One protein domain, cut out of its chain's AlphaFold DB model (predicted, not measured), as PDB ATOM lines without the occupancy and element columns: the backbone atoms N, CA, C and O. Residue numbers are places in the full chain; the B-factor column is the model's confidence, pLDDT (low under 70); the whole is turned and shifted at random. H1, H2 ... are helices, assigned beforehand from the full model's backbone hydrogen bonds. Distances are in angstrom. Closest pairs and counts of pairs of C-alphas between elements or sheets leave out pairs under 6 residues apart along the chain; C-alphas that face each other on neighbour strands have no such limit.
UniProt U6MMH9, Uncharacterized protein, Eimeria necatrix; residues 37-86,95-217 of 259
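What this domain is: This is residues 37 to 86 and 95 to 217 of the 259 residues of an uncharacterized protein of Eimeria necatrix (UniProt U6MMH9). The long helix H5 runs through the middle of an elongated body of helices, between the antiparallel pair H2 and H3 on one side and H1 and H7 on the other. H6 folds back at the last end of H5, while short H4 and H8 lie toward the other end of the body. The printed part has 173 residues with eight named helices, H1 to H8 in order, and no named strand: all helix. It is compact, with a radius of gyration of the C-alphas of 17.3 A and spans of 55 by 34 by 28 A.

How they stand to each other: H1, residues 37 to 57, and H2, residues 59 to 86, touch only at the corner, with Leu 55 and Ser 62 their closest C-alphas at 5.0 A. H2 touches H3, residues 95 to 121, at a shallow tilt of 21 degrees, opposite ways; their closest C-alphas, Gly 66 and Gly 112, are 3.9 A apart. H4, residues 125 to 128, only just touches the hub H5, residues 131 to 163, with 3 pairs of C-alphas within 8 A, the closest Leu 126 and Arg 134 at 6.3 A. H3 touches H5 at a steep tilt of 60 degrees, the closest C-alphas being Val 108 and Ala 144 at 5.0 A. H5 and H6, residues 166 to 175, form a helical hairpin, with C-alphas 162 and 169 closest at 5.2 A. H7, residues 183 to 206, touches H5, opposite ways at 38 degrees, a tilt only just steep; Ala 139 and Gly 201 are the closest C-alphas, 4.0 A apart. H1, H5 and H7 make an up and down bundle, each running against the one before. H8, residues 210 to 215, is close to H1 but not clearly touching, with C-alphas 53 and 213 closest at 7.5 A. In H1, H3 and H5 every O i to N i+4 pair is within hydrogen-bond range; H2 has 23 of 24, H6 4 of 6, H7 19 of 20 and H8 1 of 2, and H4 is too short for such a pair.

Where its parts are: H1 begins with C-alpha 37 at (350.247, 426.879, 415.781) and measures 30.0 A. H2 measures 40.9 A, H3 38.6 A and H7 33.8 A. H5 measures 47.7 A and starts at C-alpha 131, (376.835, 444.360, 404.426). H8 ends with C-alpha 215 at (377.865, 429.046, 414.616).

The domain as a whole: The C-alphas farthest apart, Leu 128 and Ala 167, are 55.7 A apart. Residues 87 to 94 are not printed, and C-alphas 86 and 95 are 13.4 A apart across this cut. Of the links printed whole, H6 to H7 is short and the others are tight. The pLDDT is under 70 at residues 85 to 86, 161 to 184 and 208 to 217.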
ATOM      1  N   GLY A  37     349.584 425.773 416.456       90.62
ATOM      2  CA  GLY A  37     350.247 426.879 415.781       90.62
ATOM      3  C   GLY A  37     351.659 427.110 416.309       90.62
ATOM      4  O   GLY A  37     352.577 427.281 415.516       90.62
ATOM      5  N   GLY A  38     351.869 427.048 417.625       93.88
ATOM      6  CA  GLY A  38     353.185 427.177 418.247       93.88
ATOM      7  C   GLY A  38     354.144 426.071 417.811       93.88
ATOM      8  O   GLY A  38     355.256 426.364 417.376       93.88
ATOM      9  N   CYS A  39     353.704 424.809 417.829       93.81
ATOM     10  CA  CYS A  39     354.490 423.684 417.315       93.81
ATOM     11  C   CYS A  39     354.828 423.852 415.824       93.81
ATOM     12  O   CYS A  39     355.986 423.698 415.431       93.81
ATOM     13  N   GLY A  40     353.839 424.220 415.002       91.44
ATOM     14  CA  GLY A  40     354.040 424.495 413.577       91.44
ATOM     15  C   GLY A  40     354.991 425.669 413.331       91.44
ATOM     16  O   GLY A  40     355.826 425.611 412.435       91.44
ATOM     17  N   GLY A  41     354.926 426.703 414.168       93.06
ATOM     18  CA  GLY A  41     355.802 427.866 414.111       93.06
ATOM     19  C   GLY A  41     357.255 427.546 414.459       93.06
ATOM     20  O   GLY A  41     358.156 428.031 413.778       93.06
ATOM     21  N   VAL A  42     357.504 426.682 415.451       94.44
ATOM     22  CA  VAL A  42     358.856 426.164 415.750       94.44
ATOM     23  C   VAL A  42     359.401 425.363 414.570       94.44
ATOM     24  O   VAL A  42     360.545 425.573 414.164       94.44
ATOM     25  N   ALA A  43     358.587 424.476 413.994       93.81
ATOM     26  CA  ALA A  43     358.984 423.695 412.826       93.81
ATOM     27  C   ALA A  43     359.300 424.605 411.627       93.81
ATOM     28  O   ALA A  43     360.355 424.465 411.013       93.81
ATOM     29  N   ALA A  44     358.444 425.589 411.340       92.88
ATOM     30  CA  ALA A  44     358.665 426.560 410.274       92.88
ATOM     31  C   ALA A  44     359.942 427.384 410.500       92.88
ATOM     32  O   ALA A  44     360.712 427.574 409.564       92.88
ATOM     33  N   ALA A  45     360.206 427.826 411.734       93.62
ATOM     34  CA  ALA A  45     361.431 428.542 412.084       93.62
ATOM     35  C   ALA A  45     362.686 427.706 411.795       93.62
ATOM     36  O   ALA A  45     363.621 428.192 411.158       93.62
ATOM     37  N   ALA A  46     362.674 426.433 412.202       92.88
ATOM     38  CA  ALA A  46     363.765 425.504 411.937       92.88
ATOM     39  C   ALA A  46     363.963 425.274 410.431       92.88
ATOM     40  O   ALA A  46     365.091 425.331 409.948       92.88
ATOM     41  N   VAL A  47     362.876 425.072 409.674       93.62
ATOM     42  CA  VAL A  47     362.947 424.891 408.216       93.62
ATOM     43  C   VAL A  47     363.505 426.139 407.538       93.62
ATOM     44  O   VAL A  47     364.413 426.007 406.723       93.62
ATOM     45  N   VAL A  48     363.028 427.342 407.878       94.00
ATOM     46  CA  VAL A  48     363.523 428.602 407.294       94.00
ATOM     47  C   VAL A  48     365.021 428.770 407.556       94.00
ATOM     48  O   VAL A  48     365.768 429.052 406.621       94.00
ATOM     49  N   GLU A  49     365.487 428.555 408.790       92.25
ATOM     50  CA  GLU A  49     366.913 428.680 409.114       92.25
ATOM     51  C   GLU A  49     367.772 427.631 408.398       92.25
ATOM     52  O   GLU A  49     368.781 427.995 407.792       92.25
ATOM     53  N   CYS A  50     367.367 426.356 408.400       91.44
ATOM     54  CA  CYS A  50     368.079 425.304 407.670       91.44
ATOM     55  C   CYS A  50     368.135 425.606 406.169       91.44
ATOM     56  O   CYS A  50     369.204 425.534 405.569       91.44
ATOM     57  N   THR A  51     367.013 426.031 405.586       92.75
ATOM     58  CA  THR A  51     366.912 426.367 404.161       92.75
ATOM     59  C   THR A  51     367.851 427.512 403.798       92.75
ATOM     60  O   THR A  51     368.568 427.430 402.806       92.75
ATOM     61  N   LEU A  52     367.894 428.574 404.607       91.88
ATOM     62  CA  LEU A  52     368.775 429.715 404.359       91.88
ATOM     63  C   LEU A  52     370.260 429.339 404.481       91.88
ATOM     64  O   LEU A  52     371.073 429.767 403.657       91.88
ATOM     65  N   VAL A  53     370.619 428.513 405.469       90.00
ATOM     66  CA  VAL A  53     371.989 428.001 405.623       90.00
ATOM     67  C   VAL A  53     372.370 427.122 404.431       90.00
ATOM     68  O   VAL A  53     373.424 427.337 403.835       90.00
ATOM     69  N   GLU A  54     371.522 426.180 404.029       90.31
ATOM     70  CA  GLU A  54     371.782 425.313 402.874       90.31
ATOM     71  C   GLU A  54     371.888 426.101 401.569       90.31
ATOM     72  O   GLU A  54     372.791 425.850 400.768       90.31
ATOM     73  N   LEU A  55     371.040 427.112 401.384       90.25
ATOM     74  CA  LEU A  55     371.066 427.983 400.213       90.25
ATOM     75  C   LEU A  55     372.347 428.822 400.150       90.25
ATOM     76  O   LEU A  55     372.862 429.078 399.062       90.25
ATOM     77  N   SER A  56     372.921 429.191 401.297       88.31
ATOM     78  CA  SER A  56     374.226 429.863 401.342       88.31
ATOM     79  C   SER A  56     375.411 428.947 400.998       88.31
ATOM     80  O   SER A  56     376.461 429.442 400.590       88.31
ATOM     81  N   LEU A  57     375.257 427.624 401.136       86.94
ATOM     82  CA  LEU A  57     376.343 426.649 400.973       86.94
ATOM     83  C   LEU A  57     376.292 425.882 399.643       86.94
ATOM     84  O   LEU A  57     377.340 425.493 399.130       86.94
ATOM     85  N   SER A  58     375.101 425.646 399.085       90.12
ATOM     86  CA  SER A  58     374.894 424.755 397.937       90.12
ATOM     87  C   SER A  58     374.276 425.475 396.737       90.12
ATOM     88  O   SER A  58     373.115 425.887 396.757       90.12
ATOM     89  N   ALA A  59     375.035 425.558 395.638       89.56
ATOM     90  CA  ALA A  59     374.558 426.125 394.372       89.56
ATOM     91  C   ALA A  59     373.444 425.282 393.726       89.56
ATOM     92  O   ALA A  59     372.526 425.838 393.128       89.56
ATOM     93  N   PHE A  60     373.490 423.951 393.877       92.25
ATOM     94  CA  PHE A  60     372.441 423.056 393.376       92.25
ATOM     95  C   PHE A  60     371.109 423.313 394.084       92.25
ATOM     96  O   PHE A  60     370.073 423.465 393.437       92.25
ATOM     97  N   PHE A  61     371.149 423.428 395.414       91.44
ATOM     98  CA  PHE A  61     369.960 423.690 396.219       91.44
ATOM     99  C   PHE A  61     369.373 425.078 395.935       91.44
ATOM    100  O   PHE A  61     368.161 425.212 395.780       91.44
ATOM    101  N   SER A  62     370.234 426.091 395.780       92.12
ATOM    102  CA  SER A  62     369.823 427.435 395.364       92.12
ATOM    103  C   SER A  62     369.143 427.427 393.989       92.12
ATOM    104  O   SER A  62     368.084 428.026 393.830       92.12
ATOM    105  N   GLY A  63     369.676 426.675 393.019       93.94
ATOM    106  CA  GLY A  63     369.051 426.514 391.705       93.94
ATOM    107  C   GLY A  63     367.664 425.870 391.767       93.94
ATOM    108  O   GLY A  63     366.705 426.399 391.202       93.94
ATOM    109  N   TYR A  64     367.541 424.764 392.508       94.62
ATOM    110  CA  TYR A  64     366.266 424.075 392.718       94.62
ATOM    111  C   TYR A  64     365.223 424.988 393.377       94.62
ATOM    112  O   TYR A  64     364.131 425.169 392.838       94.62
ATOM    113  N   LEU A  65     365.570 425.622 394.503       92.88
ATOM    114  CA  LEU A  65     364.667 426.551 395.185       92.88
ATOM    115  C   LEU A  65     364.344 427.781 394.340       92.88
ATOM    116  O   LEU A  65     363.220 428.268 394.394       92.88
ATOM    117  N   GLY A  66     365.294 428.259 393.535       94.75
ATOM    118  CA  GLY A  66     365.074 429.346 392.591       94.75
ATOM    119  C   GLY A  66     363.966 429.023 391.595       94.75
ATOM    120  O   GLY A  66     363.027 429.806 391.449       94.75
ATOM    121  N   LEU A  67     364.018 427.839 390.974       95.56
ATOM    122  CA  LEU A  67     362.964 427.365 390.072       95.56
ATOM    123  C   LEU A  67     361.620 427.207 390.794       95.56
ATOM    124  O   LEU A  67     360.597 427.655 390.276       95.56
ATOM    125  N   VAL A  68     361.620 426.627 392.000       93.69
ATOM    126  CA  VAL A  68     360.402 426.467 392.810       93.69
ATOM    127  C   VAL A  68     359.785 427.827 393.147       93.69
ATOM    128  O   VAL A  68     358.582 428.000 392.985       93.69
ATOM    129  N   PHE A  69     360.573 428.821 393.556       94.50
ATOM    130  CA  PHE A  69     360.065 430.158 393.881       94.50
ATOM    131  C   PHE A  69     359.547 430.913 392.666       94.50
ATOM    132  O   PHE A  69     358.502 431.552 392.760       94.50
ATOM    133  N   VAL A  70     360.210 430.807 391.515       96.56
ATOM    134  CA  VAL A  70     359.678 431.384 390.274       96.56
ATOM    135  C   VAL A  70     358.345 430.725 389.909       96.56
ATOM    136  O   VAL A  70     357.384 431.433 389.616       96.56
ATOM    137  N   ALA A  71     358.249 429.395 389.995       94.06
ATOM    138  CA  ALA A  71     357.016 428.667 389.707       94.06
ATOM    139  C   ALA A  71     355.882 429.026 390.683       94.06
ATOM    140  O   ALA A  71     354.770 429.314 390.247       94.06
ATOM    141  N   VAL A  72     356.160 429.073 391.990       91.12
ATOM    142  CA  VAL A  72     355.183 429.456 393.023       91.12
ATOM    143  C   VAL A  72     354.753 430.914 392.853       91.12
ATOM    144  O   VAL A  72     353.559 431.199 392.871       91.12
ATOM    145  N   GLY A  73     355.688 431.839 392.622       92.50
ATOM    146  CA  GLY A  73     355.379 433.247 392.360       92.50
ATOM    147  C   GLY A  73     354.505 433.429 391.115       92.50
ATOM    148  O   GLY A  73     353.509 434.151 391.160       92.50
ATOM    149  N   ALA A  74     354.813 432.718 390.026       93.62
ATOM    150  CA  ALA A  74     354.003 432.724 388.809       93.62
ATOM    151  C   ALA A  74     352.609 432.117 389.035       93.62
ATOM    152  O   ALA A  74     351.613 432.701 388.609       93.62
ATOM    153  N   ALA A  75     352.518 430.991 389.747       89.50
ATOM    154  CA  ALA A  75     351.248 430.350 390.081       89.50
ATOM    155  C   ALA A  75     350.361 431.257 390.951       89.50
ATOM    156  O   ALA A  75     349.161 431.370 390.700       89.50
ATOM    157  N   LEU A  76     350.945 431.954 391.931       88.00
ATOM    158  CA  LEU A  76     350.238 432.935 392.756       88.00
ATOM    159  C   LEU A  76     349.737 434.114 391.921       88.00
ATOM    160  O   LEU A  76     348.564 434.470 392.014       88.00
ATOM    161  N   ALA A  77     350.591 434.692 391.072       90.75
ATOM    162  CA  ALA A  77     350.202 435.793 390.194       90.75
ATOM    163  C   ALA A  77     349.068 435.382 389.240       90.75
ATOM    164  O   ALA A  77     348.081 436.110 389.114       90.75
ATOM    165  N   TRP A  78     349.172 434.196 388.633       90.12
ATOM    166  CA  TRP A  78     348.128 433.619 387.788       90.12
ATOM    167  C   TRP A  78     346.808 433.477 388.545       90.12
ATOM    168  O   TRP A  78     345.769 433.925 388.067       90.12
ATOM    169  N   ARG A  79     346.838 432.921 389.763       81.56
ATOM    170  CA  ARG A  79     345.628 432.737 390.574       81.56
ATOM    171  C   ARG A  79     344.969 434.050 390.977       81.56
ATOM    172  O   ARG A  79     343.748 434.162 390.888       81.56
ATOM    173  N   VAL A  80     345.752 435.056 391.356       84.56
ATOM    174  CA  VAL A  80     345.226 436.385 391.705       84.56
ATOM    175  C   VAL A  80     344.591 437.079 390.490       84.56
ATOM    176  O   VAL A  80     343.624 437.826 390.634       84.56
ATOM    177  N   GLN A  81     345.103 436.836 389.282       87.12
ATOM    178  CA  GLN A  81     344.509 437.358 388.048       87.12
ATOM    179  C   GLN A  81     343.251 436.588 387.632       87.12
ATOM    180  O   GLN A  81     342.259 437.214 387.266       87.12
ATOM    181  N   ALA A  82     343.257 435.259 387.747       81.88
ATOM    182  CA  ALA A  82     342.099 434.424 387.435       81.88
ATOM    183  C   ALA A  82     340.894 434.753 388.335       81.88
ATOM    184  O   ALA A  82     339.782 434.906 387.837       81.88
ATOM    185  N   GLY A  83     341.121 434.954 389.640       71.31
ATOM    186  CA  GLY A  83     340.060 435.362 390.572       71.31
ATOM    187  C   GLY A  83     339.479 436.744 390.261       71.31
ATOM    188  O   GLY A  83     338.294 436.991 390.460       71.31
ATOM    189  N   ALA A  84     340.278 437.641 389.690       72.31
ATOM    190  CA  ALA A  84     339.811 438.969 389.329       72.31
ATOM    191  C   ALA A  84     338.944 439.025 388.075       72.31
ATOM    192  O   ALA A  84     338.103 439.912 387.963       72.31
ATOM    193  N   ALA A  85     339.142 438.096 387.138       65.00
ATOM    194  CA  ALA A  85     338.243 437.959 385.999       65.00
ATOM    195  C   ALA A  85     336.830 437.548 386.456       65.00
ATOM    196  O   ALA A  85     335.852 437.965 385.844       65.00
ATOM    197  N   ALA A  86     336.723 436.796 387.559       64.06
ATOM    198  CA  ALA A  86     335.449 436.424 388.174       64.06
ATOM    199  C   ALA A  86     334.840 437.549 389.037       64.06
ATOM    200  O   ALA A  86     333.625 437.726 389.040       64.06
ATOM    201  N   ALA A  95     340.273 445.986 395.724       74.69
ATOM    202  CA  ALA A  95     341.485 446.296 394.952       74.69
ATOM    203  C   ALA A  95     342.792 446.238 395.778       74.69
ATOM    204  O   ALA A  95     343.836 445.794 395.288       74.69
ATOM    205  N   ARG A  96     342.752 446.657 397.051       77.88
ATOM    206  CA  ARG A  96     343.935 446.727 397.935       77.88
ATOM    207  C   ARG A  96     344.557 445.365 398.284       77.88
ATOM    208  O   ARG A  96     345.763 445.210 398.068       77.88
ATOM    209  N   PRO A  97     343.814 444.373 398.818       78.19
ATOM    210  CA  PRO A  97     344.397 443.072 399.160       78.19
ATOM    211  C   PRO A  97     344.954 442.355 397.925       78.19
ATOM    212  O   PRO A  97     346.001 441.712 398.001       78.19
ATOM    213  N   ARG A  98     344.315 442.540 396.766       81.56
ATOM    214  CA  ARG A  98     344.784 442.008 395.486       81.56
ATOM    215  C   ARG A  98     346.156 442.556 395.099       81.56
ATOM    216  O   ARG A  98     347.048 441.787 394.744       81.56
ATOM    217  N   GLN A  99     346.339 443.873 395.182       86.81
ATOM    218  CA  GLN A  99     347.618 444.507 394.862       86.81
ATOM    219  C   GLN A  99     348.734 444.019 395.796       86.81
ATOM    220  O   GLN A  99     349.843 443.749 395.337       86.81
ATOM    221  N   LEU A 100     348.435 443.836 397.085       85.62
ATOM    222  CA  LEU A 100     349.392 443.313 398.060       85.62
ATOM    223  C   LEU A 100     349.807 441.863 397.753       85.62
ATOM    224  O   LEU A 100     350.993 441.545 397.813       85.62
ATOM    225  N   LEU A 101     348.866 441.002 397.355       84.88
ATOM    226  CA  LEU A 101     349.170 439.630 396.931       84.88
ATOM    227  C   LEU A 101     350.016 439.583 395.652       84.88
ATOM    228  O   LEU A 101     350.931 438.768 395.561       84.88
ATOM    229  N   LEU A 102     349.760 440.470 394.684       90.06
ATOM    230  CA  LEU A 102     350.585 440.579 393.474       90.06
ATOM    231  C   LEU A 102     352.004 441.063 393.784       90.06
ATOM    232  O   LEU A 102     352.963 440.517 393.244       90.06
ATOM    233  N   LEU A 103     352.149 442.049 394.674       90.88
ATOM    234  CA  LEU A 103     353.458 442.509 395.143       90.88
ATOM    235  C   LEU A 103     354.236 441.374 395.812       90.88
ATOM    236  O   LEU A 103     355.426 441.204 395.560       90.88
ATOM    237  N   LEU A 104     353.556 440.569 396.623       88.62
ATOM    238  CA  LEU A 104     354.156 439.436 397.314       88.62
ATOM    239  C   LEU A 104     354.541 438.307 396.353       88.62
ATOM    240  O   LEU A 104     355.646 437.781 396.444       88.62
ATOM    241  N   ALA A 105     353.684 437.989 395.381       91.44
ATOM    242  CA  ALA A 105     354.002 437.053 394.304       91.44
ATOM    243  C   ALA A 105     355.228 437.520 393.498       91.44
ATOM    244  O   ALA A 105     356.130 436.728 393.222       91.44
ATOM    245  N   GLY A 106     355.299 438.819 393.189       94.25
ATOM    246  CA  GLY A 106     356.458 439.439 392.550       94.25
ATOM    247  C   GLY A 106     357.726 439.348 393.402       94.25
ATOM    248  O   GLY A 106     358.787 439.022 392.878       94.25
ATOM    249  N   LEU A 107     357.622 439.562 394.717       93.31
ATOM    250  CA  LEU A 107     358.739 439.432 395.656       93.31
ATOM    251  C   LEU A 107     359.266 437.991 395.732       93.31
ATOM    252  O   LEU A 107     360.478 437.790 395.707       93.31
ATOM    253  N   VAL A 108     358.379 436.991 395.758       94.19
ATOM    254  CA  VAL A 108     358.757 435.567 395.719       94.19
ATOM    255  C   VAL A 108     359.455 435.226 394.402       94.19
ATOM    256  O   VAL A 108     360.516 434.607 394.415       94.19
ATOM    257  N   ALA A 109     358.915 435.680 393.266       95.75
ATOM    258  CA  ALA A 109     359.538 435.470 391.962       95.75
ATOM    259  C   ALA A 109     360.916 436.149 391.870       95.75
ATOM    260  O   ALA A 109     361.875 435.539 391.399       95.75
ATOM    261  N   ALA A 110     361.046 437.379 392.376       95.25
ATOM    262  CA  ALA A 110     362.312 438.104 392.426       95.25
ATOM    263  C   ALA A 110     363.344 437.406 393.327       95.25
ATOM    264  O   ALA A 110     364.510 437.301 392.949       95.25
ATOM    265  N   ALA A 111     362.925 436.871 394.478       95.06
ATOM    266  CA  ALA A 111     363.782 436.049 395.328       95.06
ATOM    267  C   ALA A 111     364.221 434.763 394.606       95.06
ATOM    268  O   ALA A 111     365.389 434.393 394.678       95.06
ATOM    269  N   GLY A 112     363.329 434.123 393.844       95.31
ATOM    270  CA  GLY A 112     363.667 432.968 393.010       95.31
ATOM    271  C   GLY A 112     364.699 433.291 391.924       95.31
ATOM    272  O   GLY A 112     365.683 432.568 391.767       95.31
ATOM    273  N   LEU A 113     364.540 434.421 391.230       95.94
ATOM    274  CA  LEU A 113     365.532 434.916 390.269       95.94
ATOM    275  C   LEU A 113     366.875 435.222 390.942       95.94
ATOM    276  O   LEU A 113     367.921 434.910 390.381       95.94
ATOM    277  N   LEU A 114     366.862 435.780 392.155       93.50
ATOM    278  CA  LEU A 114     368.077 436.022 392.932       93.50
ATOM    279  C   LEU A 114     368.817 434.712 393.250       93.50
ATOM    280  O   LEU A 114     370.039 434.663 393.103       93.50
ATOM    281  N   CYS A 115     368.099 433.639 393.600       93.12
ATOM    282  CA  CYS A 115     368.686 432.306 393.780       93.12
ATOM    283  C   CYS A 115     369.313 431.768 392.485       93.12
ATOM    284  O   CYS A 115     370.437 431.271 392.489       93.12
ATOM    285  N   LEU A 116     368.632 431.923 391.345       94.62
ATOM    286  CA  LEU A 116     369.173 431.516 390.042       94.62
ATOM    287  C   LEU A 116     370.427 432.320 389.666       94.62
ATOM    288  O   LEU A 116     371.396 431.763 389.150       94.62
ATOM    289  N   LEU A 117     370.460 433.619 389.973       92.62
ATOM    290  CA  LEU A 117     371.655 434.444 389.790       92.62
ATOM    291  C   LEU A 117     372.804 433.988 390.695       92.62
ATOM    292  O   LEU A 117     373.950 433.962 390.245       92.62
ATOM    293  N   GLN A 118     372.513 433.593 391.937       89.06
ATOM    294  CA  GLN A 118     373.505 433.019 392.847       89.06
ATOM    295  C   GLN A 118     374.057 431.688 392.312       89.06
ATOM    296  O   GLN A 118     375.259 431.448 392.413       89.06
ATOM    297  N   GLN A 119     373.224 430.852 391.688       91.69
ATOM    298  CA  GLN A 119     373.680 429.630 391.019       91.69
ATOM    299  C   GLN A 119     374.659 429.944 389.876       91.69
ATOM    300  O   GLN A 119     375.708 429.311 389.785       91.69
ATOM    301  N   GLN A 120     374.349 430.934 389.031       89.94
ATOM    302  CA  GLN A 120     375.181 431.306 387.875       89.94
ATOM    303  C   GLN A 120     376.493 431.999 388.277       89.94
ATOM    304  O   GLN A 120     377.542 431.750 387.688       89.94
ATOM    305  N   ARG A 121     376.448 432.887 389.280       89.00
ATOM    306  CA  ARG A 121     377.602 433.675 389.759       89.00
ATOM    307  C   ARG A 121     378.442 432.944 390.819       89.00
ATOM    308  O   ARG A 121     379.518 433.426 391.168       89.00
ATOM    309  N   GLY A 122     377.965 431.806 391.327       83.69
ATOM    310  CA  GLY A 122     378.590 431.014 392.387       83.69
ATOM    311  C   GLY A 122     378.158 431.426 393.802       83.69
ATOM    312  O   GLY A 122     377.807 432.578 394.068       83.69
ATOM    313  N   ALA A 123     378.240 430.481 394.749       72.62
ATOM    314  CA  ALA A 123     377.772 430.649 396.134       72.62
ATOM    315  C   ALA A 123     378.439 431.819 396.891       72.62
ATOM    316  O   ALA A 123     377.847 432.394 397.800       72.62
ATOM    317  N   GLY A 124     379.648 432.219 396.483       75.88
ATOM    318  CA  GLY A 124     380.370 433.347 397.074       75.88
ATOM    319  C   GLY A 124     379.853 434.729 396.667       75.88
ATOM    320  O   GLY A 124     380.172 435.704 397.343       75.88
ATOM    321  N   TRP A 125     379.049 434.849 395.601       86.44
ATOM    322  CA  TRP A 125     378.642 436.159 395.080       86.44
ATOM    323  C   TRP A 125     377.833 436.970 396.098       86.44
ATOM    324  O   TRP A 125     378.132 438.142 396.313       86.44
ATOM    325  N   LEU A 126     376.885 436.340 396.804       83.19
ATOM    326  CA  LEU A 126     376.104 437.017 397.850       83.19
ATOM    327  C   LEU A 126     376.978 437.479 399.030       83.19
ATOM    328  O   LEU A 126     376.656 438.463 399.693       83.19
ATOM    329  N   LEU A 127     378.086 436.783 399.299       80.88
ATOM    330  CA  LEU A 127     379.009 437.113 400.388       80.88
ATOM    331  C   LEU A 127     379.916 438.305 400.051       80.88
ATOM    332  O   LEU A 127     380.362 438.983 400.976       80.88
ATOM    333  N   LEU A 128     380.141 438.567 398.756       86.12
ATOM    334  CA  LEU A 128     380.913 439.699 398.228       86.12
ATOM    335  C   LEU A 128     380.130 441.023 398.234       86.12
ATOM    336  O   LEU A 128     380.726 442.084 398.058       86.12
ATOM    337  N   LEU A 129     378.807 440.982 398.428       88.56
ATOM    338  CA  LEU A 129     377.989 442.190 398.538       88.56
ATOM    339  C   LEU A 129     378.341 442.992 399.804       88.56
ATOM    340  O   LEU A 129     378.676 442.410 400.841       88.56
ATOM    341  N   PRO A 130     378.181 444.330 399.769       92.19
ATOM    342  CA  PRO A 130     378.308 445.143 400.968       92.19
ATOM    343  C   PRO A 130     377.269 444.712 402.012       92.19
ATOM    344  O   PRO A 130     376.144 444.329 401.671       92.19
ATOM    345  N   ALA A 131     377.637 444.819 403.290       90.38
ATOM    346  CA  ALA A 131     376.835 444.360 404.426       90.38
ATOM    347  C   ALA A 131     375.327 444.696 404.345       90.38
ATOM    348  O   ALA A 131     374.532 443.767 404.491       90.38
ATOM    349  N   PRO A 132     374.886 445.944 404.062       94.00
ATOM    350  CA  PRO A 132     373.454 446.254 404.030       94.00
ATOM    351  C   PRO A 132     372.708 445.532 402.902       94.00
ATOM    352  O   PRO A 132     371.594 445.054 403.103       94.00
ATOM    353  N   LEU A 133     373.326 445.407 401.727       93.56
ATOM    354  CA  LEU A 133     372.698 444.796 400.554       93.56
ATOM    355  C   LEU A 133     372.639 443.274 400.702       93.56
ATOM    356  O   LEU A 133     371.656 442.651 400.314       93.56
ATOM    357  N   ARG A 134     373.647 442.687 401.357       92.38
ATOM    358  CA  ARG A 134     373.642 441.276 401.745       92.38
ATOM    359  C   ARG A 134     372.564 440.972 402.787       92.38
ATOM    360  O   ARG A 134     371.825 440.007 402.623       92.38
ATOM    361  N   VAL A 135     372.444 441.795 403.830       94.38
ATOM    362  CA  VAL A 135     371.382 441.669 404.846       94.38
ATOM    363  C   VAL A 135     370.004 441.765 404.198       94.38
ATOM    364  O   VAL A 135     369.159 440.912 404.458       94.38
ATOM    365  N   LEU A 136     369.793 442.741 403.310       94.75
ATOM    366  CA  LEU A 136     368.540 442.890 402.573       94.75
ATOM    367  C   LEU A 136     368.250 441.674 401.682       94.75
ATOM    368  O   LEU A 136     367.133 441.167 401.702       94.75
ATOM    369  N   ALA A 137     369.245 441.173 400.946       93.38
ATOM    370  CA  ALA A 137     369.100 439.999 400.089       93.38
ATOM    371  C   ALA A 137     368.677 438.753 400.883       93.38
ATOM    372  O   ALA A 137     367.691 438.105 400.531       93.38
ATOM    373  N   PHE A 138     369.367 438.447 401.988       93.81
ATOM    374  CA  PHE A 138     368.999 437.314 402.840       93.81
ATOM    375  C   PHE A 138     367.662 437.526 403.557       93.81
ATOM    376  O   PHE A 138     366.918 436.563 403.713       93.81
ATOM    377  N   ALA A 139     367.325 438.752 403.966       95.31
ATOM    378  CA  ALA A 139     366.024 439.057 404.560       95.31
ATOM    379  C   ALA A 139     364.881 438.830 403.560       95.31
ATOM    380  O   ALA A 139     363.920 438.144 403.893       95.31
ATOM    381  N   LEU A 140     364.998 439.333 402.325       94.50
ATOM    382  CA  LEU A 140     364.004 439.111 401.266       94.50
ATOM    383  C   LEU A 140     363.846 437.625 400.948       94.50
ATOM    384  O   LEU A 140     362.726 437.135 400.813       94.50
ATOM    385  N   LEU A 141     364.962 436.901 400.881       94.38
ATOM    386  CA  LEU A 141     364.953 435.465 400.663       94.38
ATOM    387  C   LEU A 141     364.283 434.717 401.821       94.38
ATOM    388  O   LEU A 141     363.445 433.850 401.591       94.38
ATOM    389  N   GLY A 142     364.599 435.089 403.061       95.25
ATOM    390  CA  GLY A 142     363.967 434.536 404.254       95.25
ATOM    391  C   GLY A 142     362.461 434.780 404.271       95.25
ATOM    392  O   GLY A 142     361.709 433.852 404.552       95.25
ATOM    393  N   VAL A 143     362.016 435.991 403.912       95.56
ATOM    394  CA  VAL A 143     360.590 436.335 403.771       95.56
ATOM    395  C   VAL A 143     359.922 435.511 402.668       95.56
ATOM    396  O   VAL A 143     358.808 435.036 402.864       95.56
ATOM    397  N   ALA A 144     360.580 435.297 401.526       94.69
ATOM    398  CA  ALA A 144     360.033 434.470 400.450       94.69
ATOM    399  C   ALA A 144     359.875 432.999 400.876       94.69
ATOM    400  O   ALA A 144     358.821 432.407 400.643       94.69
ATOM    401  N   VAL A 145     360.881 432.429 401.557       94.50
ATOM    402  CA  VAL A 145     360.832 431.057 402.101       94.50
ATOM    403  C   VAL A 145     359.712 430.926 403.133       94.50
ATOM    404  O   VAL A 145     358.885 430.020 403.032       94.50
ATOM    405  N   SER A 146     359.659 431.822 404.122       94.56
ATOM    406  CA  SER A 146     358.651 431.771 405.186       94.56
ATOM    407  C   SER A 146     357.239 431.973 404.639       94.56
ATOM    408  O   SER A 146     356.311 431.302 405.086       94.56
ATOM    409  N   PHE A 147     357.075 432.841 403.639       92.00
ATOM    410  CA  PHE A 147     355.807 433.042 402.954       92.00
ATOM    411  C   PHE A 147     355.372 431.794 402.180       92.00
ATOM    412  O   PHE A 147     354.241 431.348 402.354       92.00
ATOM    413  N   ALA A 148     356.259 431.192 401.380       90.38
ATOM    414  CA  ALA A 148     355.951 429.970 400.638       90.38
ATOM    415  C   ALA A 148     355.580 428.808 401.578       90.38
ATOM    416  O   ALA A 148     354.626 428.075 401.312       90.38
ATOM    417  N   LEU A 149     356.287 428.673 402.706       90.56
ATOM    418  CA  LEU A 149     355.980 427.686 403.742       90.56
ATOM    419  C   LEU A 149     354.625 427.944 404.402       90.56
ATOM    420  O   LEU A 149     353.827 427.020 404.525       90.56
ATOM    421  N   ALA A 150     354.345 429.182 404.809       89.31
ATOM    422  CA  ALA A 150     353.080 429.537 405.444       89.31
ATOM    423  C   ALA A 150     351.895 429.352 404.485       89.31
ATOM    424  O   ALA A 150     350.874 428.796 404.881       89.31
ATOM    425  N   PHE A 151     352.054 429.747 403.221       84.69
ATOM    426  CA  PHE A 151     351.066 429.513 402.171       84.69
ATOM    427  C   PHE A 151     350.802 428.012 401.975       84.69
ATOM    428  O   PHE A 151     349.658 427.576 402.053       84.69
ATOM    429  N   SER A 152     351.862 427.206 401.847       84.38
ATOM    430  CA  SER A 152     351.745 425.746 401.708       84.38
ATOM    431  C   SER A 152     351.086 425.095 402.928       84.38
ATOM    432  O   SER A 152     350.297 424.167 402.786       84.38
ATOM    433  N   LEU A 153     351.382 425.578 404.140       82.19
ATOM    434  CA  LEU A 153     350.795 425.056 405.373       82.19
ATOM    435  C   LEU A 153     349.299 425.371 405.454       82.19
ATOM    436  O   LEU A 153     348.516 424.494 405.810       82.19
ATOM    437  N   VAL A 154     348.890 426.588 405.083       81.81
ATOM    438  CA  VAL A 154     347.472 426.960 404.983       81.81
ATOM    439  C   VAL A 154     346.760 426.089 403.948       81.81
ATOM    440  O   VAL A 154     345.693 425.557 404.248       81.81
ATOM    441  N   ASP A 155     347.364 425.871 402.780       77.19
ATOM    442  CA  ASP A 155     346.796 425.017 401.734       77.19
ATOM    443  C   ASP A 155     346.653 423.560 402.184       77.19
ATOM    444  O   ASP A 155     345.600 422.957 401.979       77.19
ATOM    445  N   VAL A 156     347.656 422.998 402.865       75.88
ATOM    446  CA  VAL A 156     347.580 421.642 403.430       75.88
ATOM    447  C   VAL A 156     346.501 421.555 404.509       75.88
ATOM    448  O   VAL A 156     345.725 420.604 404.512       75.88
ATOM    449  N   VAL A 157     346.402 422.535 405.412       75.06
ATOM    450  CA  VAL A 157     345.352 422.556 406.447       75.06
ATOM    451  C   VAL A 157     343.968 422.638 405.814       75.06
ATOM    452  O   VAL A 157     343.056 421.927 406.247       75.06
ATOM    453  N   ASN A 158     343.816 423.462 404.778       72.69
ATOM    454  CA  ASN A 158     342.583 423.553 404.016       72.69
ATOM    455  C   ASN A 158     342.269 422.195 403.381       72.69
ATOM    456  O   ASN A 158     341.199 421.656 403.651       72.69
ATOM    457  N   LEU A 159     343.215 421.583 402.662       70.12
ATOM    458  CA  LEU A 159     343.056 420.268 402.032       70.12
ATOM    459  C   LEU A 159     342.680 419.173 403.044       70.12
ATOM    460  O   LEU A 159     341.729 418.426 402.825       70.12
ATOM    461  N   CYS A 160     343.360 419.113 404.191       71.38
ATOM    462  CA  CYS A 160     343.073 418.155 405.259       71.38
ATOM    463  C   CYS A 160     341.670 418.352 405.849       71.38
ATOM    464  O   CYS A 160     340.959 417.375 406.077       71.38
ATOM    465  N   CYS A 161     341.230 419.601 406.057       68.12
ATOM    466  CA  CYS A 161     339.861 419.876 406.504       68.12
ATOM    467  C   CYS A 161     338.814 419.379 405.494       68.12
ATOM    468  O   CYS A 161     337.732 418.965 405.907       68.12
ATOM    469  N   CYS A 162     339.129 419.407 404.196       65.44
ATOM    470  CA  CYS A 162     338.234 418.942 403.136       65.44
ATOM    471  C   CYS A 162     338.077 417.417 403.150       65.44
ATOM    472  O   CYS A 162     336.970 416.915 402.985       65.44
ATOM    473  N   CYS A 163     339.158 416.677 403.411       68.50
ATOM    474  CA  CYS A 163     339.120 415.215 403.488       68.50
ATOM    475  C   CYS A 163     338.312 414.694 404.690       68.50
ATOM    476  O   CYS A 163     337.772 413.593 404.638       68.50
ATOM    477  N   CYS A 164     338.217 415.474 405.771       65.12
ATOM    478  CA  CYS A 164     337.568 415.056 407.017       65.12
ATOM    479  C   CYS A 164     336.056 415.342 407.079       65.12
ATOM    480  O   CYS A 164     335.425 414.985 408.073       65.12
ATOM    481  N   SER A 165     335.455 415.986 406.070       57.12
ATOM    482  CA  SER A 165     334.009 416.244 406.040       57.12
ATOM    483  C   SER A 165     333.439 416.124 404.617       57.12
ATOM    484  O   SER A 165     333.772 416.939 403.756       57.12
ATOM    485  N   PRO A 166     332.542 415.157 404.340       57.31
ATOM    486  CA  PRO A 166     331.977 414.954 403.003       57.31
ATOM    487  C   PRO A 166     331.084 416.120 402.540       57.31
ATOM    488  O   PRO A 166     331.009 416.390 401.347       57.31
ATOM    489  N   ALA A 167     330.479 416.875 403.468       56.47
ATOM    490  CA  ALA A 167     329.763 418.117 403.156       56.47
ATOM    491  C   ALA A 167     330.718 419.286 402.832       56.47
ATOM    492  O   ALA A 167     330.374 420.183 402.064       56.47
ATOM    493  N   ALA A 168     331.945 419.262 403.367       51.41
ATOM    494  CA  ALA A 168     332.975 420.251 403.053       51.41
ATOM    495  C   ALA A 168     333.648 419.995 401.697       51.41
ATOM    496  O   ALA A 168     334.183 420.933 401.124       51.41
ATOM    497  N   ALA A 169     333.596 418.776 401.149       47.78
ATOM    498  CA  ALA A 169     334.207 418.437 399.862       47.78
ATOM    499  C   ALA A 169     333.591 419.205 398.669       47.78
ATOM    500  O   ALA A 169     334.318 419.631 397.772       47.78
ATOM    501  N   ALA A 170     332.275 419.453 398.679       51.44
ATOM    502  CA  ALA A 170     331.599 420.254 397.651       51.44
ATOM    503  C   ALA A 170     331.926 421.756 397.773       51.44
ATOM    504  O   ALA A 170     332.233 422.411 396.776       51.44
ATOM    505  N   ALA A 171     331.966 422.285 399.002       50.34
ATOM    506  CA  ALA A 171     332.427 423.648 399.279       50.34
ATOM    507  C   ALA A 171     333.929 423.825 398.986       50.34
ATOM    508  O   ALA A 171     334.355 424.903 398.597       50.34
ATOM    509  N   ALA A 172     334.728 422.763 399.114       45.50
ATOM    510  CA  ALA A 172     336.158 422.727 398.828       45.50
ATOM    511  C   ALA A 172     336.489 422.676 397.336       45.50
ATOM    512  O   ALA A 172     337.461 423.290 396.918       45.50
ATOM    513  N   ALA A 173     335.688 421.983 396.523       46.91
ATOM    514  CA  ALA A 173     335.810 422.031 395.068       46.91
ATOM    515  C   ALA A 173     335.514 423.446 394.532       46.91
ATOM    516  O   ALA A 173     336.200 423.917 393.627       46.91
ATOM    517  N   ALA A 174     334.569 424.158 395.158       47.69
ATOM    518  CA  ALA A 174     334.341 425.584 394.924       47.69
ATOM    519  C   ALA A 174     335.441 426.478 395.549       47.69
ATOM    520  O   ALA A 174     335.846 427.468 394.948       47.69
ATOM    521  N   ALA A 175     335.992 426.119 396.717       42.00
ATOM    522  CA  ALA A 175     337.048 426.878 397.401       42.00
ATOM    523  C   ALA A 175     338.448 426.685 396.794       42.00
ATOM    524  O   ALA A 175     339.276 427.581 396.887       42.00
ATOM    525  N   ALA A 176     338.720 425.575 396.105       42.94
ATOM    526  CA  ALA A 176     339.934 425.387 395.309       42.94
ATOM    527  C   ALA A 176     340.014 426.381 394.133       42.94
ATOM    528  O   ALA A 176     341.104 426.598 393.589       42.94
ATOM    529  N   ALA A 177     338.874 426.990 393.772       41.72
ATOM    530  CA  ALA A 177     338.743 428.024 392.754       41.72
ATOM    531  C   ALA A 177     338.867 429.465 393.297       41.72
ATOM    532  O   ALA A 177     339.072 430.375 392.497       41.72
ATOM    533  N   ALA A 178     338.811 429.694 394.618       41.88
ATOM    534  CA  ALA A 178     338.872 431.035 395.213       41.88
ATOM    535  C   ALA A 178     340.069 431.174 396.176       41.88
ATOM    536  O   ALA A 178     340.259 430.331 397.055       41.88
ATOM    537  N   PRO A 179     340.905 432.219 396.033       45.06
ATOM    538  CA  PRO A 179     342.081 432.404 396.879       45.06
ATOM    539  C   PRO A 179     341.632 432.633 398.325       45.06
ATOM    540  O   PRO A 179     340.541 433.160 398.512       45.06
ATOM    541  N   LEU A 180     342.464 432.248 399.309       51.62
ATOM    542  CA  LEU A 180     342.434 432.715 400.711       51.62
ATOM    543  C   LEU A 180     341.100 433.382 401.076       51.62
ATOM    544  O   LEU A 180     340.963 434.592 400.907       51.62
ATOM    545  N   HIS A 181     340.126 432.575 401.506       50.94
ATOM    546  CA  HIS A 181     338.689 432.901 401.572       50.94
ATOM    547  C   HIS A 181     338.352 434.216 402.306       50.94
ATOM    548  O   HIS A 181     337.231 434.704 402.222       50.94
ATOM    549  N   ALA A 182     339.313 434.799 403.028       59.78
ATOM    550  CA  ALA A 182     339.246 436.166 403.506       59.78
ATOM    551  C   ALA A 182     340.594 436.895 403.308       59.78
ATOM    552  O   ALA A 182     341.643 436.335 403.650       59.78
ATOM    553  N   PRO A 183     340.597 438.188 402.916       65.94
ATOM    554  CA  PRO A 183     341.801 439.038 402.912       65.94
ATOM    555  C   PRO A 183     342.522 439.052 404.275       65.94
ATOM    556  O   PRO A 183     343.731 439.272 404.370       65.94
ATOM    557  N   GLN A 184     341.787 438.734 405.340       68.88
ATOM    558  CA  GLN A 184     342.299 438.554 406.692       68.88
ATOM    559  C   GLN A 184     343.293 437.382 406.810       68.88
ATOM    560  O   GLN A 184     344.305 437.522 407.494       68.88
ATOM    561  N   GLN A 185     343.094 436.261 406.108       73.56
ATOM    562  CA  GLN A 185     344.048 435.142 406.130       73.56
ATOM    563  C   GLN A 185     345.372 435.512 405.449       73.56
ATOM    564  O   GLN A 185     346.439 435.181 405.963       73.56
ATOM    565  N   ALA A 186     345.320 436.268 404.345       76.31
ATOM    566  CA  ALA A 186     346.522 436.772 403.680       76.31
ATOM    567  C   ALA A 186     347.331 437.687 404.612       76.31
ATOM    568  O   ALA A 186     348.554 437.578 404.688       76.31
ATOM    569  N   SER A 187     346.643 438.545 405.375       81.50
ATOM    570  CA  SER A 187     347.294 439.416 406.357       81.50
ATOM    571  C   SER A 187     347.962 438.634 407.493       81.50
ATOM    572  O   SER A 187     349.062 438.997 407.898       81.50
ATOM    573  N   LEU A 188     347.364 437.525 407.953       81.75
ATOM    574  CA  LEU A 188     347.958 436.648 408.972       81.75
ATOM    575  C   LEU A 188     349.214 435.942 408.454       81.75
ATOM    576  O   LEU A 188     350.225 435.895 409.154       81.75
ATOM    577  N   VAL A 189     349.171 435.444 407.217       85.75
ATOM    578  CA  VAL A 189     350.334 434.835 406.559       85.75
ATOM    579  C   VAL A 189     351.466 435.854 406.420       85.75
ATOM    580  O   VAL A 189     352.609 435.541 406.738       85.75
ATOM    581  N   LEU A 190     351.155 437.089 406.013       85.94
ATOM    582  CA  LEU A 190     352.144 438.161 405.895       85.94
ATOM    583  C   LEU A 190     352.738 438.545 407.258       85.94
ATOM    584  O   LEU A 190     353.956 438.666 407.395       85.94
ATOM    585  N   LEU A 191     351.877 438.695 408.271       86.00
ATOM    586  CA  LEU A 191     352.255 439.017 409.648       86.00
ATOM    587  C   LEU A 191     353.183 437.956 410.245       86.00
ATOM    588  O   LEU A 191     354.032 438.284 411.062       86.00
ATOM    589  N   PHE A 192     353.038 436.695 409.836       88.19
ATOM    590  CA  PHE A 192     353.917 435.605 410.245       88.19
ATOM    591  C   PHE A 192     355.217 435.569 409.427       88.19
ATOM    592  O   PHE A 192     356.313 435.521 409.989       88.19
ATOM    593  N   ALA A 193     355.106 435.620 408.099       91.12
ATOM    594  CA  ALA A 193     356.227 435.445 407.183       91.12
ATOM    595  C   ALA A 193     357.277 436.554 407.317       91.12
ATOM    596  O   ALA A 193     358.479 436.274 407.300       91.12
ATOM    597  N   LEU A 194     356.831 437.801 407.479       93.62
ATOM    598  CA  LEU A 194     357.696 438.974 407.485       93.62
ATOM    599  C   LEU A 194     358.664 439.009 408.685       93.62
ATOM    600  O   LEU A 194     359.870 439.086 408.446       93.62
ATOM    601  N   PRO A 195     358.220 438.889 409.952       94.06
ATOM    602  CA  PRO A 195     359.136 438.826 411.085       94.06
ATOM    603  C   PRO A 195     359.921 437.512 411.129       94.06
ATOM    604  O   PRO A 195     361.123 437.555 411.369       94.06
ATOM    605  N   LEU A 196     359.292 436.357 410.869       93.25
ATOM    606  CA  LEU A 196     359.989 435.071 410.957       93.25
ATOM    607  C   LEU A 196     361.112 434.967 409.916       93.25
ATOM    608  O   LEU A 196     362.263 434.700 410.255       93.25
ATOM    609  N   GLY A 197     360.773 435.205 408.650       93.94
ATOM    610  CA  GLY A 197     361.709 435.125 407.537       93.94
ATOM    611  C   GLY A 197     362.684 436.294 407.507       93.94
ATOM    612  O   GLY A 197     363.883 436.096 407.314       93.94
ATOM    613  N   GLY A 198     362.191 437.509 407.756       94.75
ATOM    614  CA  GLY A 198     363.001 438.722 407.729       94.75
ATOM    615  C   GLY A 198     364.071 438.739 408.814       94.75
ATOM    616  O   GLY A 198     365.226 439.024 408.510       94.75
ATOM    617  N   LEU A 199     363.732 438.378 410.058       94.12
ATOM    618  CA  LEU A 199     364.711 438.334 411.151       94.12
ATOM    619  C   LEU A 199     365.716 437.190 410.972       94.12
ATOM    620  O   LEU A 199     366.911 437.404 411.183       94.12
ATOM    621  N   ALA A 200     365.265 436.003 410.546       92.25
ATOM    622  CA  ALA A 200     366.155 434.873 410.271       92.25
ATOM    623  C   ALA A 200     367.141 435.195 409.134       92.25
ATOM    624  O   ALA A 200     368.351 435.002 409.276       92.25
ATOM    625  N   GLY A 201     366.639 435.765 408.036       93.06
ATOM    626  CA  GLY A 201     367.449 436.206 406.906       93.06
ATOM    627  C   GLY A 201     368.410 437.335 407.265       93.06
ATOM    628  O   GLY A 201     369.600 437.253 406.967       93.06
ATOM    629  N   ALA A 202     367.939 438.359 407.979       93.62
ATOM    630  CA  ALA A 202     368.790 439.463 408.412       93.62
ATOM    631  C   ALA A 202     369.924 438.980 409.324       93.62
ATOM    632  O   ALA A 202     371.079 439.359 409.124       93.62
ATOM    633  N   ARG A 203     369.624 438.086 410.276       91.50
ATOM    634  CA  ARG A 203     370.631 437.460 411.140       91.50
ATOM    635  C   ARG A 203     371.686 436.727 410.316       91.50
ATOM    636  O   ARG A 203     372.873 436.930 410.556       91.50
ATOM    637  N   LEU A 204     371.279 435.916 409.338       89.38
ATOM    638  CA  LEU A 204     372.230 435.214 408.476       89.38
ATOM    639  C   LEU A 204     373.075 436.192 407.645       89.38
ATOM    640  O   LEU A 204     374.283 436.017 407.545       89.38
ATOM    641  N   GLY A 205     372.478 437.264 407.117       90.31
ATOM    642  CA  GLY A 205     373.204 438.286 406.359       90.31
ATOM    643  C   GLY A 205     374.207 439.102 407.188       90.31
ATOM    644  O   GLY A 205     375.203 439.594 406.639       90.31
ATOM    645  N   LEU A 206     373.975 439.231 408.499       90.94
ATOM    646  CA  LEU A 206     374.903 439.852 409.451       90.94
ATOM    647  C   LEU A 206     376.081 438.928 409.799       90.94
ATOM    648  O   LEU A 206     377.206 439.406 409.969       90.94
ATOM    649  N   LEU A 207     375.842 437.615 409.868       86.44
ATOM    650  CA  LEU A 207     376.863 436.603 410.141       86.44
ATOM    651  C   LEU A 207     377.824 436.489 408.946       86.44
ATOM    652  O   LEU A 207     377.631 435.717 408.012       86.44
ATOM    653  N   SER A 208     378.883 437.295 408.973       67.81
ATOM    654  CA  SER A 208     379.912 437.316 407.933       67.81
ATOM    655  C   SER A 208     380.975 436.260 408.215       67.81
ATOM    656  O   SER A 208     381.646 436.322 409.242       67.81
ATOM    657  N   GLY A 209     381.180 435.338 407.276       69.88
ATOM    658  CA  GLY A 209     382.356 434.469 407.235       69.88
ATOM    659  C   GLY A 209     382.081 432.972 407.450       69.88
ATOM    660  O   GLY A 209     381.078 432.585 408.052       69.88
ATOM    661  N   PRO A 210     382.989 432.099 406.974       66.56
ATOM    662  CA  PRO A 210     382.822 430.641 407.004       66.56
ATOM    663  C   PRO A 210     382.758 430.054 408.426       66.56
ATOM    664  O   PRO A 210     382.097 429.039 408.661       66.56
ATOM    665  N   THR A 211     383.396 430.713 409.395       67.12
ATOM    666  CA  THR A 211     383.321 430.363 410.820       67.12
ATOM    667  C   THR A 211     381.982 430.767 411.437       67.12
ATOM    668  O   THR A 211     381.410 430.002 412.210       67.12
ATOM    669  N   ALA A 212     381.419 431.912 411.038       67.88
ATOM    670  CA  ALA A 212     380.101 432.358 411.483       67.88
ATOM    671  C   ALA A 212     378.978 431.420 410.996       67.88
ATOM    672  O   ALA A 212     378.015 431.193 411.724       67.88
ATOM    673  N   LEU A 213     379.146 430.789 409.827       67.00
ATOM    674  CA  LEU A 213     378.229 429.765 409.309       67.00
ATOM    675  C   LEU A 213     378.231 428.473 410.147       67.00
ATOM    676  O   LEU A 213     377.194 427.826 410.281       67.00
ATOM    677  N   HIS A 214     379.355 428.115 410.775       68.25
ATOM    678  CA  HIS A 214     379.385 427.002 411.732       68.25
ATOM    679  C   HIS A 214     378.618 427.337 413.017       68.25
ATOM    680  O   HIS A 214     377.898 426.488 413.537       68.25
ATOM    681  N   PHE A 215     378.695 428.582 413.497       65.12
ATOM    682  CA  PHE A 215     377.865 429.046 414.616       65.12
ATOM    683  C   PHE A 215     376.385 429.177 414.233       65.12
ATOM    684  O   PHE A 215     375.513 428.903 415.058       65.12
ATOM    685  N   ALA A 216     376.091 429.491 412.969       65.31
ATOM    686  CA  ALA A 216     374.735 429.491 412.427       65.31
ATOM    687  C   ALA A 216     374.090 428.093 412.418       65.31
ATOM    688  O   ALA A 216     372.873 428.007 412.346       65.31
ATOM    689  N   ARG A 217     374.861 426.999 412.562       64.12
ATOM    690  CA  ARG A 217     374.328 425.629 412.728       64.12
ATOM    691  C   ARG A 217     373.800 425.313 414.130       64.12
ATOM    692  O   ARG A 217     373.193 424.262 414.311       64.12
TER     693      ARG A 217